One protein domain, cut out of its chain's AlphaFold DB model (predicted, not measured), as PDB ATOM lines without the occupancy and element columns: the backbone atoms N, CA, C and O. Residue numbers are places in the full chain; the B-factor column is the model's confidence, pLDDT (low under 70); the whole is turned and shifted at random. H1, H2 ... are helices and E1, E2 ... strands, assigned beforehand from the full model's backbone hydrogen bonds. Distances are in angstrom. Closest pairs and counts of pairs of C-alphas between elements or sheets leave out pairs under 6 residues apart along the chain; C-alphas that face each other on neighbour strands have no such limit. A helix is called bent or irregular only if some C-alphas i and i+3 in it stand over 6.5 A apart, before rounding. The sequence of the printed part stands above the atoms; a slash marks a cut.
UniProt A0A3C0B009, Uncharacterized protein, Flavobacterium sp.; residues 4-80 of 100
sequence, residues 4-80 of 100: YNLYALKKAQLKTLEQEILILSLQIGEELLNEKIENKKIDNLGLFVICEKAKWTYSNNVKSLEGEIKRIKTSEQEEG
ATOM      1  N   TYR A   4      37.098 -69.576 -67.718       88.25
ATOM      2  CA  TYR A   4      36.930 -69.363 -66.276       88.25
ATOM      3  C   TYR A   4      38.151 -69.845 -65.480       88.25
ATOM      4  O   TYR A   4      38.626 -69.139 -64.593       88.25
ATOM      5  N   ASN A   5      38.720 -70.997 -65.851       89.00
ATOM      6  CA  ASN A   5      39.931 -71.528 -65.217       89.00
ATOM      7  C   ASN A   5      41.154 -70.665 -65.541       89.00
ATOM      8  O   ASN A   5      41.958 -70.375 -64.657       89.00
ATOM      9  N   LEU A   6      41.273 -70.203 -66.791       91.06
ATOM     10  CA  LEU A   6      42.334 -69.275 -67.179       91.06
ATOM     11  C   LEU A   6      42.221 -67.945 -66.416       91.06
ATOM     12  O   LEU A   6      43.225 -67.448 -65.913       91.06
ATOM     13  N   TYR A   7      41.008 -67.401 -66.279       93.00
ATOM     14  CA  TYR A   7      40.753 -66.190 -65.498       93.00
ATOM     15  C   TYR A   7      41.134 -66.369 -64.024       93.00
ATOM     16  O   TYR A   7      41.860 -65.541 -63.477       93.00
ATOM     17  N   ALA A   8      40.705 -67.464 -63.387       94.50
ATOM     18  CA  ALA A   8      41.023 -67.744 -61.988       94.50
ATOM     19  C   ALA A   8      42.540 -67.849 -61.754       94.50
ATOM     20  O   ALA A   8      43.063 -67.233 -60.824       94.50
ATOM     21  N   LEU A   9      43.262 -68.546 -62.640       94.50
ATOM     22  CA  LEU A   9      44.724 -68.625 -62.587       94.50
ATOM     23  C   LEU A   9      45.383 -67.259 -62.767       94.50
ATOM     24  O   LEU A   9      46.282 -66.911 -62.005       94.50
ATOM     25  N   LYS A  10      44.924 -66.458 -63.735       94.81
ATOM     26  CA  LYS A  10      45.450 -65.105 -63.953       94.81
ATOM     27  C   LYS A  10      45.181 -64.192 -62.761       94.81
ATOM     28  O   LYS A  10      46.046 -63.398 -62.408       94.81
ATOM     29  N   LYS A  11      44.031 -64.336 -62.098       95.38
ATOM     30  CA  LYS A  11      43.708 -63.570 -60.891       95.38
ATOM     31  C   LYS A  11      44.578 -63.979 -59.701       95.38
ATOM     32  O   LYS A  11      45.011 -63.107 -58.952       95.38
ATOM     33  N   ALA A  12      44.871 -65.270 -59.552       95.62
ATOM     34  CA  ALA A  12      45.813 -65.756 -58.548       95.62
ATOM     35  C   ALA A  12      47.238 -65.242 -58.816       95.62
ATOM     36  O   ALA A  12      47.859 -64.700 -57.909       95.62
ATOM     37  N   GLN A  13      47.708 -65.320 -60.069       96.94
ATOM     38  CA  GLN A  13      49.002 -64.766 -60.490       96.94
ATOM     39  C   GLN A  13      49.095 -63.263 -60.211       96.94
ATOM     40  O   GLN A  13      50.084 -62.810 -59.649       96.94
ATOM     41  N   LEU A  14      48.051 -62.502 -60.550       96.00
ATOM     42  CA  LEU A  14      47.992 -61.070 -60.266       96.00
ATOM     43  C   LEU A  14      48.128 -60.798 -58.767       96.00
ATOM     44  O   LEU A  14      48.917 -59.948 -58.384       96.00
ATOM     45  N   LYS A  15      47.421 -61.554 -57.920       95.06
ATOM     46  CA  LYS A  15      47.499 -61.390 -56.465       95.06
ATOM     47  C   LYS A  15      48.906 -61.663 -55.922       95.06
ATOM     48  O   LYS A  15      49.356 -60.953 -55.029       95.06
ATOM     49  N   THR A  16      49.596 -62.677 -56.445       96.50
ATOM     50  CA  THR A  16      50.994 -62.955 -56.080       96.50
ATOM     51  C   THR A  16      51.909 -61.807 -56.504       96.50
ATOM     52  O   THR A  16      52.668 -61.306 -55.682       96.50
ATOM     53  N   LEU A  17      51.773 -61.320 -57.740       96.75
ATOM     54  CA  LEU A  17      52.556 -60.185 -58.238       96.75
ATOM     55  C   LEU A  17      52.285 -58.900 -57.440       96.75
ATOM     56  O   LEU A  17      53.214 -58.167 -57.123       96.75
ATOM     57  N   GLU A  18      51.032 -58.636 -57.065       95.75
ATOM     58  CA  GLU A  18      50.660 -57.505 -56.204       95.75
ATOM     59  C   GLU A  18      51.352 -57.585 -54.831       95.75
ATOM     60  O   GLU A  18      51.785 -56.564 -54.297       95.75
ATOM     61  N   GLN A  19      51.502 -58.789 -54.266       95.44
ATOM     62  CA  GLN A  19      52.230 -58.999 -53.010       95.44
ATOM     63  C   GLN A  19      53.741 -58.806 -53.168       95.44
ATOM     64  O   GLN A  19      54.359 -58.172 -52.317       95.44
ATOM     65  N   GLU A  20      54.333 -59.313 -54.248       96.31
ATOM     66  CA  GLU A  20      55.758 -59.120 -54.544       96.31
ATOM     67  C   GLU A  20      56.088 -57.638 -54.752       96.31
ATOM     68  O   GLU A  20      57.050 -57.131 -54.174       96.31
ATOM     69  N   ILE A  21      55.244 -56.913 -55.496       94.00
ATOM     70  CA  ILE A  21      55.360 -55.460 -55.675       94.00
ATOM     71  C   ILE A  21      55.277 -54.741 -54.327       94.00
ATOM     72  O   ILE A  21      56.069 -53.833 -54.075       94.00
ATOM     73  N   LEU A  22      54.359 -55.145 -53.442       92.75
ATOM     74  CA  LEU A  22      54.254 -54.564 -52.104       92.75
ATOM     75  C   LEU A  22      55.546 -54.766 -51.300       92.75
ATOM     76  O   LEU A  22      56.058 -53.800 -50.738       92.75
ATOM     77  N   ILE A  23      56.099 -55.981 -51.277       95.38
ATOM     78  CA  ILE A  23      57.361 -56.273 -50.578       95.38
ATOM     79  C   ILE A  23      58.498 -55.405 -51.131       95.38
ATOM     80  O   ILE A  23      59.192 -54.750 -50.356       95.38
ATOM     81  N   LEU A  24      58.641 -55.334 -52.458       95.12
ATOM     82  CA  LEU A  24      59.659 -54.502 -53.102       95.12
ATOM     83  C   LEU A  24      59.474 -53.018 -52.772       95.12
ATOM     84  O   LEU A  24      60.443 -52.333 -52.470       95.12
ATOM     85  N   SER A  25      58.235 -52.517 -52.774       91.25
ATOM     86  CA  SER A  25      57.958 -51.121 -52.420       91.25
ATOM     87  C   SER A  25      58.347 -50.784 -50.979       91.25
ATOM     88  O   SER A  25      58.836 -49.686 -50.731       91.25
ATOM     89  N   LEU A  26      58.180 -51.727 -50.044       92.06
ATOM     90  CA  LEU A  26      58.611 -51.554 -48.658       92.06
ATOM     91  C   LEU A  26      60.139 -51.532 -48.556       92.06
ATOM     92  O   LEU A  26      60.679 -50.643 -47.908       92.06
ATOM     93  N   GLN A  27      60.823 -52.454 -49.240       92.06
ATOM     94  CA  GLN A  27      62.289 -52.516 -49.267       92.06
ATOM     95  C   GLN A  27      62.906 -51.252 -49.880       92.06
ATOM     96  O   GLN A  27      63.805 -50.659 -49.292       92.06
ATOM     97  N   ILE A  28      62.383 -50.800 -51.027       93.50
ATOM     98  CA  ILE A  28      62.817 -49.558 -51.682       93.50
ATOM     99  C   ILE A  28      62.527 -48.356 -50.777       93.50
ATOM    100  O   ILE A  28      63.367 -47.473 -50.641       93.50
ATOM    101  N   GLY A  29      61.355 -48.316 -50.138       91.44
ATOM    102  CA  GLY A  29      61.008 -47.256 -49.195       91.44
ATOM    103  C   GLY A  29      61.976 -47.181 -48.013       91.44
ATOM    104  O   GLY A  29      62.423 -46.092 -47.658       91.44
ATOM    105  N   GLU A  30      62.338 -48.326 -47.432       91.31
ATOM    106  CA  GLU A  30      63.305 -48.420 -46.335       91.31
ATOM    107  C   GLU A  30      64.719 -47.997 -46.766       91.31
ATOM    108  O   GLU A  30      65.362 -47.225 -46.056       91.31
ATOM    109  N   GLU A  31      65.183 -48.433 -47.943       92.06
ATOM    110  CA  GLU A  31      66.465 -48.012 -48.532       92.06
ATOM    111  C   GLU A  31      66.529 -46.484 -48.680       92.06
ATOM    112  O   GLU A  31      67.437 -45.846 -48.149       92.06
ATOM    113  N   LEU A  32      65.524 -45.882 -49.324       91.44
ATOM    114  CA  LEU A  32      65.476 -44.435 -49.551       91.44
ATOM    115  C   LEU A  32      65.430 -43.637 -48.239       91.44
ATOM    116  O   LEU A  32      66.098 -42.608 -48.126       91.44
ATOM    117  N   LEU A  33      64.688 -44.113 -47.234       89.62
ATOM    118  CA  LEU A  33      64.635 -43.481 -45.912       89.62
ATOM    119  C   LEU A  33      65.983 -43.564 -45.178       89.62
ATOM    120  O   LEU A  33      66.428 -42.561 -44.616       89.62
ATOM    121  N   ASN A  34      66.649 -44.722 -45.210       92.31
ATOM    122  CA  ASN A  34      67.964 -44.917 -44.590       92.31
ATOM    123  C   ASN A  34      69.047 -44.055 -45.255       92.31
ATOM    124  O   ASN A  34      69.914 -43.505 -44.573       92.31
ATOM    125  N   GLU A  35      68.964 -43.889 -46.574       93.56
ATOM    126  CA  GLU A  35      69.873 -43.050 -47.359       93.56
ATOM    127  C   GLU A  35      69.500 -41.556 -47.333       93.56
ATOM    128  O   GLU A  35      70.257 -40.727 -47.837       93.56
ATOM    129  N   LYS A  36      68.367 -41.187 -46.715       89.38
ATOM    130  CA  LYS A  36      67.807 -39.820 -46.704       89.38
ATOM    131  C   LYS A  36      67.604 -39.248 -48.114       89.38
ATOM    132  O   LYS A  36      67.829 -38.062 -48.354       89.38
ATOM    133  N   ILE A  37      67.174 -40.096 -49.043       87.81
ATOM    134  CA  ILE A  37      66.878 -39.737 -50.428       87.81
ATOM    135  C   ILE A  37      65.367 -39.548 -50.574       87.81
ATOM    136  O   ILE A  37      64.592 -40.489 -50.436       87.81
ATOM    137  N   GLU A  38      64.934 -38.331 -50.899       87.06
ATOM    138  CA  GLU A  38      63.507 -38.030 -51.091       87.06
ATOM    139  C   GLU A  38      62.946 -38.642 -52.380       87.06
ATOM    140  O   GLU A  38      61.766 -38.996 -52.451       87.06
ATOM    141  N   ASN A  39      63.781 -38.763 -53.418       90.06
ATOM    142  CA  ASN A  39      63.398 -39.353 -54.692       90.06
ATOM    143  C   ASN A  39      64.576 -39.991 -55.449       90.06
ATOM    144  O   ASN A  39      65.712 -39.530 -55.363       90.06
ATOM    145  N   LYS A  40      64.300 -41.052 -56.217       91.19
ATOM    146  CA  LYS A  40      65.288 -41.803 -57.011       91.19
ATOM    147  C   LYS A  40      64.726 -42.107 -58.396       91.19
ATOM    148  O   LYS A  40      63.749 -42.845 -58.535       91.19
ATOM    149  N   LYS A  41      65.322 -41.506 -59.428       93.88
ATOM    150  CA  LYS A  41      64.948 -41.721 -60.833       93.88
ATOM    151  C   LYS A  41      65.666 -42.949 -61.383       93.88
ATOM    152  O   LYS A  41      66.865 -43.099 -61.171       93.88
ATOM    153  N   ILE A  42      64.945 -43.783 -62.124       93.56
ATOM    154  CA  ILE A  42      65.491 -44.921 -62.859       93.56
ATOM    155  C   ILE A  42      65.247 -44.695 -64.350       93.56
ATOM    156  O   ILE A  42      64.103 -44.514 -64.788       93.56
ATOM    157  N   ASP A  43      66.325 -44.695 -65.128       92.94
ATOM    158  CA  ASP A  43      66.271 -44.412 -66.558       92.94
ATOM    159  C   ASP A  43      65.354 -45.393 -67.292       92.94
ATOM    160  O   ASP A  43      65.423 -46.606 -67.102       92.94
ATOM    161  N   ASN A  44      64.473 -44.842 -68.131       91.56
ATOM    162  CA  ASN A  44      63.458 -45.571 -68.900       91.56
ATOM    163  C   ASN A  44      62.437 -46.379 -68.070       91.56
ATOM    164  O   ASN A  44      61.652 -47.117 -68.660       91.56
ATOM    165  N   LEU A  45      62.411 -46.233 -66.735       91.44
ATOM    166  CA  LEU A  45      61.496 -46.972 -65.855       91.44
ATOM    167  C   LEU A  45      60.596 -46.067 -65.005       91.44
ATOM    168  O   LEU A  45      59.402 -46.341 -64.904       91.44
ATOM    169  N   GLY A  46      61.118 -44.984 -64.419       91.19
ATOM    170  CA  GLY A  46      60.288 -44.059 -63.639       91.19
ATOM    171  C   GLY A  46      61.011 -43.338 -62.506       91.19
ATOM    172  O   GLY A  46      62.225 -43.152 -62.536       91.19
ATOM    173  N   LEU A  47      60.240 -42.896 -61.511       91.69
ATOM    174  CA  LEU A  47      60.703 -42.145 -60.346       91.69
ATOM    175  C   LEU A  47      60.063 -42.725 -59.083       91.69
ATOM    176  O   LEU A  47      58.838 -42.794 -58.991       91.69
ATOM    177  N   PHE A  48      60.886 -43.092 -58.107       91.62
ATOM    178  CA  PHE A  48      60.436 -43.381 -56.750       91.62
ATOM    179  C   PHE A  48      60.482 -42.097 -55.930       91.62
ATOM    180  O   PHE A  48      61.467 -41.367 -56.008       91.62
ATOM    181  N   VAL A  49      59.429 -41.821 -55.164       89.06
ATOM    182  CA  VAL A  49      59.323 -40.647 -54.288       89.06
ATOM    183  C   VAL A  49      58.790 -41.106 -52.938       89.06
ATOM    184  O   VAL A  49      57.809 -41.851 -52.888       89.06
ATOM    185  N   ILE A  50      59.416 -40.658 -51.852       84.12
ATOM    186  CA  ILE A  50      58.871 -40.830 -50.507       84.12
ATOM    187  C   ILE A  50      57.748 -39.809 -50.316       84.12
ATOM    188  O   ILE A  50      57.975 -38.603 -50.304       84.12
ATOM    189  N   CYS A  51      56.519 -40.304 -50.183       81.50
ATOM    190  CA  CYS A  51      55.341 -39.482 -49.931       81.50
ATOM    191  C   CYS A  51      54.855 -39.683 -48.498       81.50
ATOM    192  O   CYS A  51      54.694 -40.813 -48.035       81.50
ATOM    193  N   GLU A  52      54.517 -38.589 -47.826       78.38
ATOM    194  CA  GLU A  52      53.886 -38.638 -46.514       78.38
ATOM    195  C   GLU A  52      52.361 -38.599 -46.648       78.38
ATOM    196  O   GLU A  52      51.792 -37.783 -47.376       78.38
ATOM    197  N   LYS A  53      51.671 -39.476 -45.914       80.75
ATOM    198  CA  LYS A  53      50.213 -39.436 -45.783       80.75
ATOM    199  C   LYS A  53      49.844 -39.135 -44.339       80.75
ATOM    200  O   LYS A  53      49.895 -40.014 -43.482       80.75
ATOM    201  N   ALA A  54      49.397 -37.912 -44.078       80.62
ATOM    202  CA  ALA A  54      48.841 -37.556 -42.781       80.62
ATOM    203  C   ALA A  54      47.465 -38.217 -42.591       80.62
ATOM    204  O   ALA A  54      46.540 -38.011 -43.381       80.62
ATOM    205  N   LYS A  55      47.315 -39.009 -41.524       86.94
ATOM    206  CA  LYS A  55      46.015 -39.509 -41.062       86.94
ATOM    207  C   LYS A  55      45.641 -38.792 -39.772       86.94
ATOM    208  O   LYS A  55      46.176 -39.088 -38.708       86.94
ATOM    209  N   TRP A  56      44.679 -37.886 -39.866       85.19
ATOM    210  CA  TRP A  56      44.134 -37.200 -38.703       85.19
ATOM    211  C   TRP A  56      43.254 -38.155 -37.898       85.19
ATOM    212  O   TRP A  56      42.338 -38.781 -38.431       85.19
ATOM    213  N   THR A  57      43.553 -38.285 -36.608       85.06
ATOM    214  CA  THR A  57      42.713 -39.018 -35.659       85.06
ATOM    215  C   THR A  57      42.152 -38.017 -34.667       85.06
ATOM    216  O   THR A  57      42.902 -37.379 -33.936       85.06
ATOM    217  N   TYR A  58      40.831 -37.870 -34.653       89.44
ATOM    218  CA  TYR A  58      40.159 -36.924 -33.770       89.44
ATOM    219  C   TYR A  58      39.912 -37.517 -32.380       89.44
ATOM    220  O   TYR A  58      39.792 -38.739 -32.219       89.44
ATOM    221  N   SER A  59      39.822 -36.634 -31.380       92.62
ATOM    222  CA  SER A  59      39.502 -37.004 -30.001       92.62
ATOM    223  C   SER A  59      38.117 -37.650 -29.904       92.62
ATOM    224  O   SER A  59      37.246 -37.435 -30.752       92.62
ATOM    225  N   ASN A  60      37.885 -38.429 -28.844       92.31
ATOM    226  CA  ASN A  60      36.587 -39.074 -28.622       92.31
ATOM    227  C   ASN A  60      35.441 -38.057 -28.509       92.31
ATOM    228  O   ASN A  60      34.337 -38.347 -28.956       92.31
ATOM    229  N   ASN A  61      35.716 -36.855 -27.985       93.44
ATOM    230  CA  ASN A  61      34.734 -35.773 -27.922       93.44
ATOM    231  C   ASN A  61      34.293 -35.328 -29.327       93.44
ATOM    232  O   ASN A  61      33.104 -35.312 -29.625       93.44
ATOM    233  N   VAL A  62      35.246 -35.055 -30.227       90.38
ATOM    234  CA  VAL A  62      34.943 -34.647 -31.612       90.38
ATOM    235  C   VAL A  62      34.189 -35.749 -32.357       90.38
ATOM    236  O   VAL A  62      33.181 -35.469 -32.994       90.38
ATOM    237  N   LYS A  63      34.606 -37.012 -32.211       89.06
ATOM    238  CA  LYS A  63      33.892 -38.150 -32.814       89.06
ATOM    239  C   LYS A  63      32.454 -38.280 -32.304       89.06
ATOM    240  O   LYS A  63      31.559 -38.617 -33.075       89.06
ATOM    241  N   SER A  64      32.227 -38.031 -31.012       88.62
ATOM    242  CA  SER A  64      30.885 -38.045 -30.424       88.62
ATOM    243  C   SER A  64      30.008 -36.945 -31.020       88.62
ATOM    244  O   SER A  64      28.880 -37.222 -31.424       88.62
ATOM    245  N   LEU A  65      30.551 -35.731 -31.149       93.62
ATOM    246  CA  LEU A  65      29.863 -34.596 -31.768       93.62
ATOM    247  C   LEU A  65      29.550 -34.850 -33.249       93.62
ATOM    248  O   LEU A  65      28.444 -34.564 -33.692       93.62
ATOM    249  N   GLU A  66      30.459 -35.455 -34.018       89.50
ATOM    250  CA  GLU A  66      30.179 -35.867 -35.404       89.50
ATOM    251  C   GLU A  66      29.034 -36.888 -35.480       89.50
ATOM    252  O   GLU A  66      28.158 -36.790 -36.343       89.50
ATOM    253  N   GLY A  67      29.020 -37.860 -34.563       88.50
ATOM    254  CA  GLY A  67      27.942 -38.843 -34.456       88.50
ATOM    255  C   GLY A  67      26.601 -38.213 -34.078       88.50
ATOM    256  O   GLY A  67      25.558 -38.608 -34.598       88.50
ATOM    257  N   GLU A  68      26.607 -37.219 -33.195       92.19
ATOM    258  CA  GLU A  68      25.427 -36.439 -32.823       92.19
ATOM    259  C   GLU A  68      24.912 -35.591 -33.987       92.19
ATOM    260  O   GLU A  68      23.748 -35.722 -34.353       92.19
ATOM    261  N   ILE A  69      25.788 -34.841 -34.661       93.56
ATOM    262  CA  ILE A  69      25.448 -34.068 -35.863       93.56
ATOM    263  C   ILE A  69      24.839 -34.974 -36.933       93.56
ATOM    264  O   ILE A  69      23.849 -34.610 -37.565       93.56
ATOM    265  N   LYS A  70      25.412 -36.162 -37.152       92.62
ATOM    266  CA  LYS A  70      24.880 -37.117 -38.127       92.62
ATOM    267  C   LYS A  70      23.464 -37.564 -37.760       92.62
ATOM    268  O   LYS A  70      22.618 -37.620 -38.645       92.62
ATOM    269  N   ARG A  71      23.205 -37.848 -36.479       91.75
ATOM    270  CA  ARG A  71      21.868 -38.220 -35.991       91.75
ATOM    271  C   ARG A  71      20.863 -37.083 -36.161       91.75
ATOM    272  O   ARG A  71      19.787 -37.334 -36.688       91.75
ATOM    273  N   ILE A  72      21.236 -35.857 -35.794       93.69
ATOM    274  CA  ILE A  72      20.381 -34.667 -35.940       93.69
ATOM    275  C   ILE A  72      20.027 -34.442 -37.412       93.69
ATOM    276  O   ILE A  72      18.857 -34.318 -37.743       93.69
ATOM    277  N   LYS A  73      21.012 -34.497 -38.318       92.56
ATOM    278  CA  LYS A  73      20.768 -34.362 -39.764       92.56
ATOM    279  C   LYS A  73      19.777 -35.395 -40.297       92.56
ATOM    280  O   LYS A  73      18.965 -35.065 -41.150       92.56
ATOM    281  N   THR A  74      19.868 -36.641 -39.837       92.00
ATOM    282  CA  THR A  74      18.929 -37.697 -40.239       92.00
ATOM    283  C   THR A  74      17.531 -37.443 -39.679       92.00
ATOM    284  O   THR A  74      16.572 -37.527 -40.436       92.00
ATOM    285  N   SER A  75      17.409 -37.061 -38.405       93.44
ATOM    286  CA  SER A  75      16.116 -36.711 -37.796       93.44
ATOM    287  C   SER A  75      15.468 -35.516 -38.505       93.44
ATOM    288  O   SER A  75      14.321 -35.624 -38.922       93.44
ATOM    289  N   GLU A  76      16.207 -34.442 -38.804       95.75
ATOM    290  CA  GLU A  76      15.669 -33.299 -39.561       95.75
ATOM    291  C   GLU A  76      15.180 -33.685 -40.968       95.75
ATOM    292  O   GLU A  76      14.217 -33.104 -41.471       95.75
ATOM    293  N   GLN A  77      15.830 -34.659 -41.615       92.31
ATOM    294  CA  GLN A  77      15.401 -35.195 -42.912       92.31
ATOM    295  C   GLN A  77      14.116 -36.024 -42.803       92.31
ATOM    296  O   GLN A  77      13.243 -35.892 -43.657       92.31
ATOM    297  N   GLU A  78      14.001 -36.868 -41.778       91.62
ATOM    298  CA  GLU A  78      12.830 -37.720 -41.534       91.62
ATOM    299  C   GLU A  78      11.612 -36.911 -41.060       91.62
ATOM    300  O   GLU A  78      10.482 -37.200 -41.452       91.62
ATOM    301  N   GLU A  79      11.846 -35.860 -40.274       92.62
ATOM    302  CA  GLU A  79      10.822 -34.964 -39.721       92.62
ATOM    303  C   GLU A  79      10.387 -33.862 -40.704       92.62
ATOM    304  O   GLU A  79       9.458 -33.107 -40.420       92.62
ATOM    305  N   GLY A  80      11.036 -33.757 -41.870       85.62
ATOM    306  CA  GLY A  80      10.707 -32.762 -42.897       85.62
ATOM    307  C   GLY A  80      11.120 -31.325 -42.550       85.62
ATOM    308  O   GLY A  80      10.657 -30.387 -43.197       85.62
TER     309      GLY A  80
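AT A GLANCE: This is residues 4 to 80 of the 100 residues of an uncharacterized protein of Flavobacterium sp. (UniProt A0A3C0B009). A long helix, H1, has a small two-strand hairpin, E1 and E2, folded back beside its last turns, and from that hairpin an outstretched link, residues 50 to 59, leads away to a second helix, H2, that stands free at the far end. There is no common core: residues 4 to 24 of H1 stick out as one arm, and residues 52 to 80, of which 60 to 78 belong to H2, stick out as another. The printed part has 77 residues, with two named helices and two named strands in the order H1, E1, E2, H2; the sheet has the order E1 - E2 and is antiparallel, and the class is mostly helix. The whole is extended, with a radius of gyration of the C-alphas of 22.8 A, and its outline is flat, with spans of 61 by 47 by 22 A.

HOW THE PARTS SIT: H1, residues 4 to 34, is followed by a tight link of 4 residues to E1, residues 39 to 42. The closest C-alphas of H1 and E1 are those of Leu 32 and Asn 39, 7.5 A apart. E2, residues 46 to 49, follows E1 after a tight link of 3 residues, and the two strands form a hairpin. They are antiparallel, with 165 degrees between their directions. The C-alphas of residues 41 and 47 face each other at 4.3 A. N 42 and O 46 are within hydrogen-bond range at 2.8 A, and so are N 48 and O 40 at 2.9 A. H1 and E2 are near each other, with 7 pairs of C-alphas within 10 A; residues 25 to 33 of H1 make the pairs with the sheet. H2, residues 60 to 78, is apart from H1 and from E1. In H1 and H2, every O i to N i+4 pair is within hydrogen-bond range.

IN THESE COORDINATES: H1 runs from Tyr 4, with its C-alpha at (36.930, -69.363, -66.276), to Asn 34, with its C-alpha at (67.964, -44.917, -44.590), a length of 45.1 A. E1 runs from Asn 39 to Ile 42, 10.1 A, and E2 from Gly 46 to Val 49, 10.0 A. H2 runs from Asn 60 to Glu 78, 27.1 A, and its last C-alpha is at (12.830, -37.720, -41.534). Neither helix is bent.

THE WHOLE: The two C-alphas farthest apart are those of Asp 43 and Glu 79, 62.3 A. The C-alphas of the first and last printed residues, Tyr 4 and Gly 80, are 50.7 A apart. The printed part has no cut. No link is long; the one from E2 to H2, with 10 residues, is short but not tight. The mean pLDDT of the printed part is 91.4, and no printed residue is under 70.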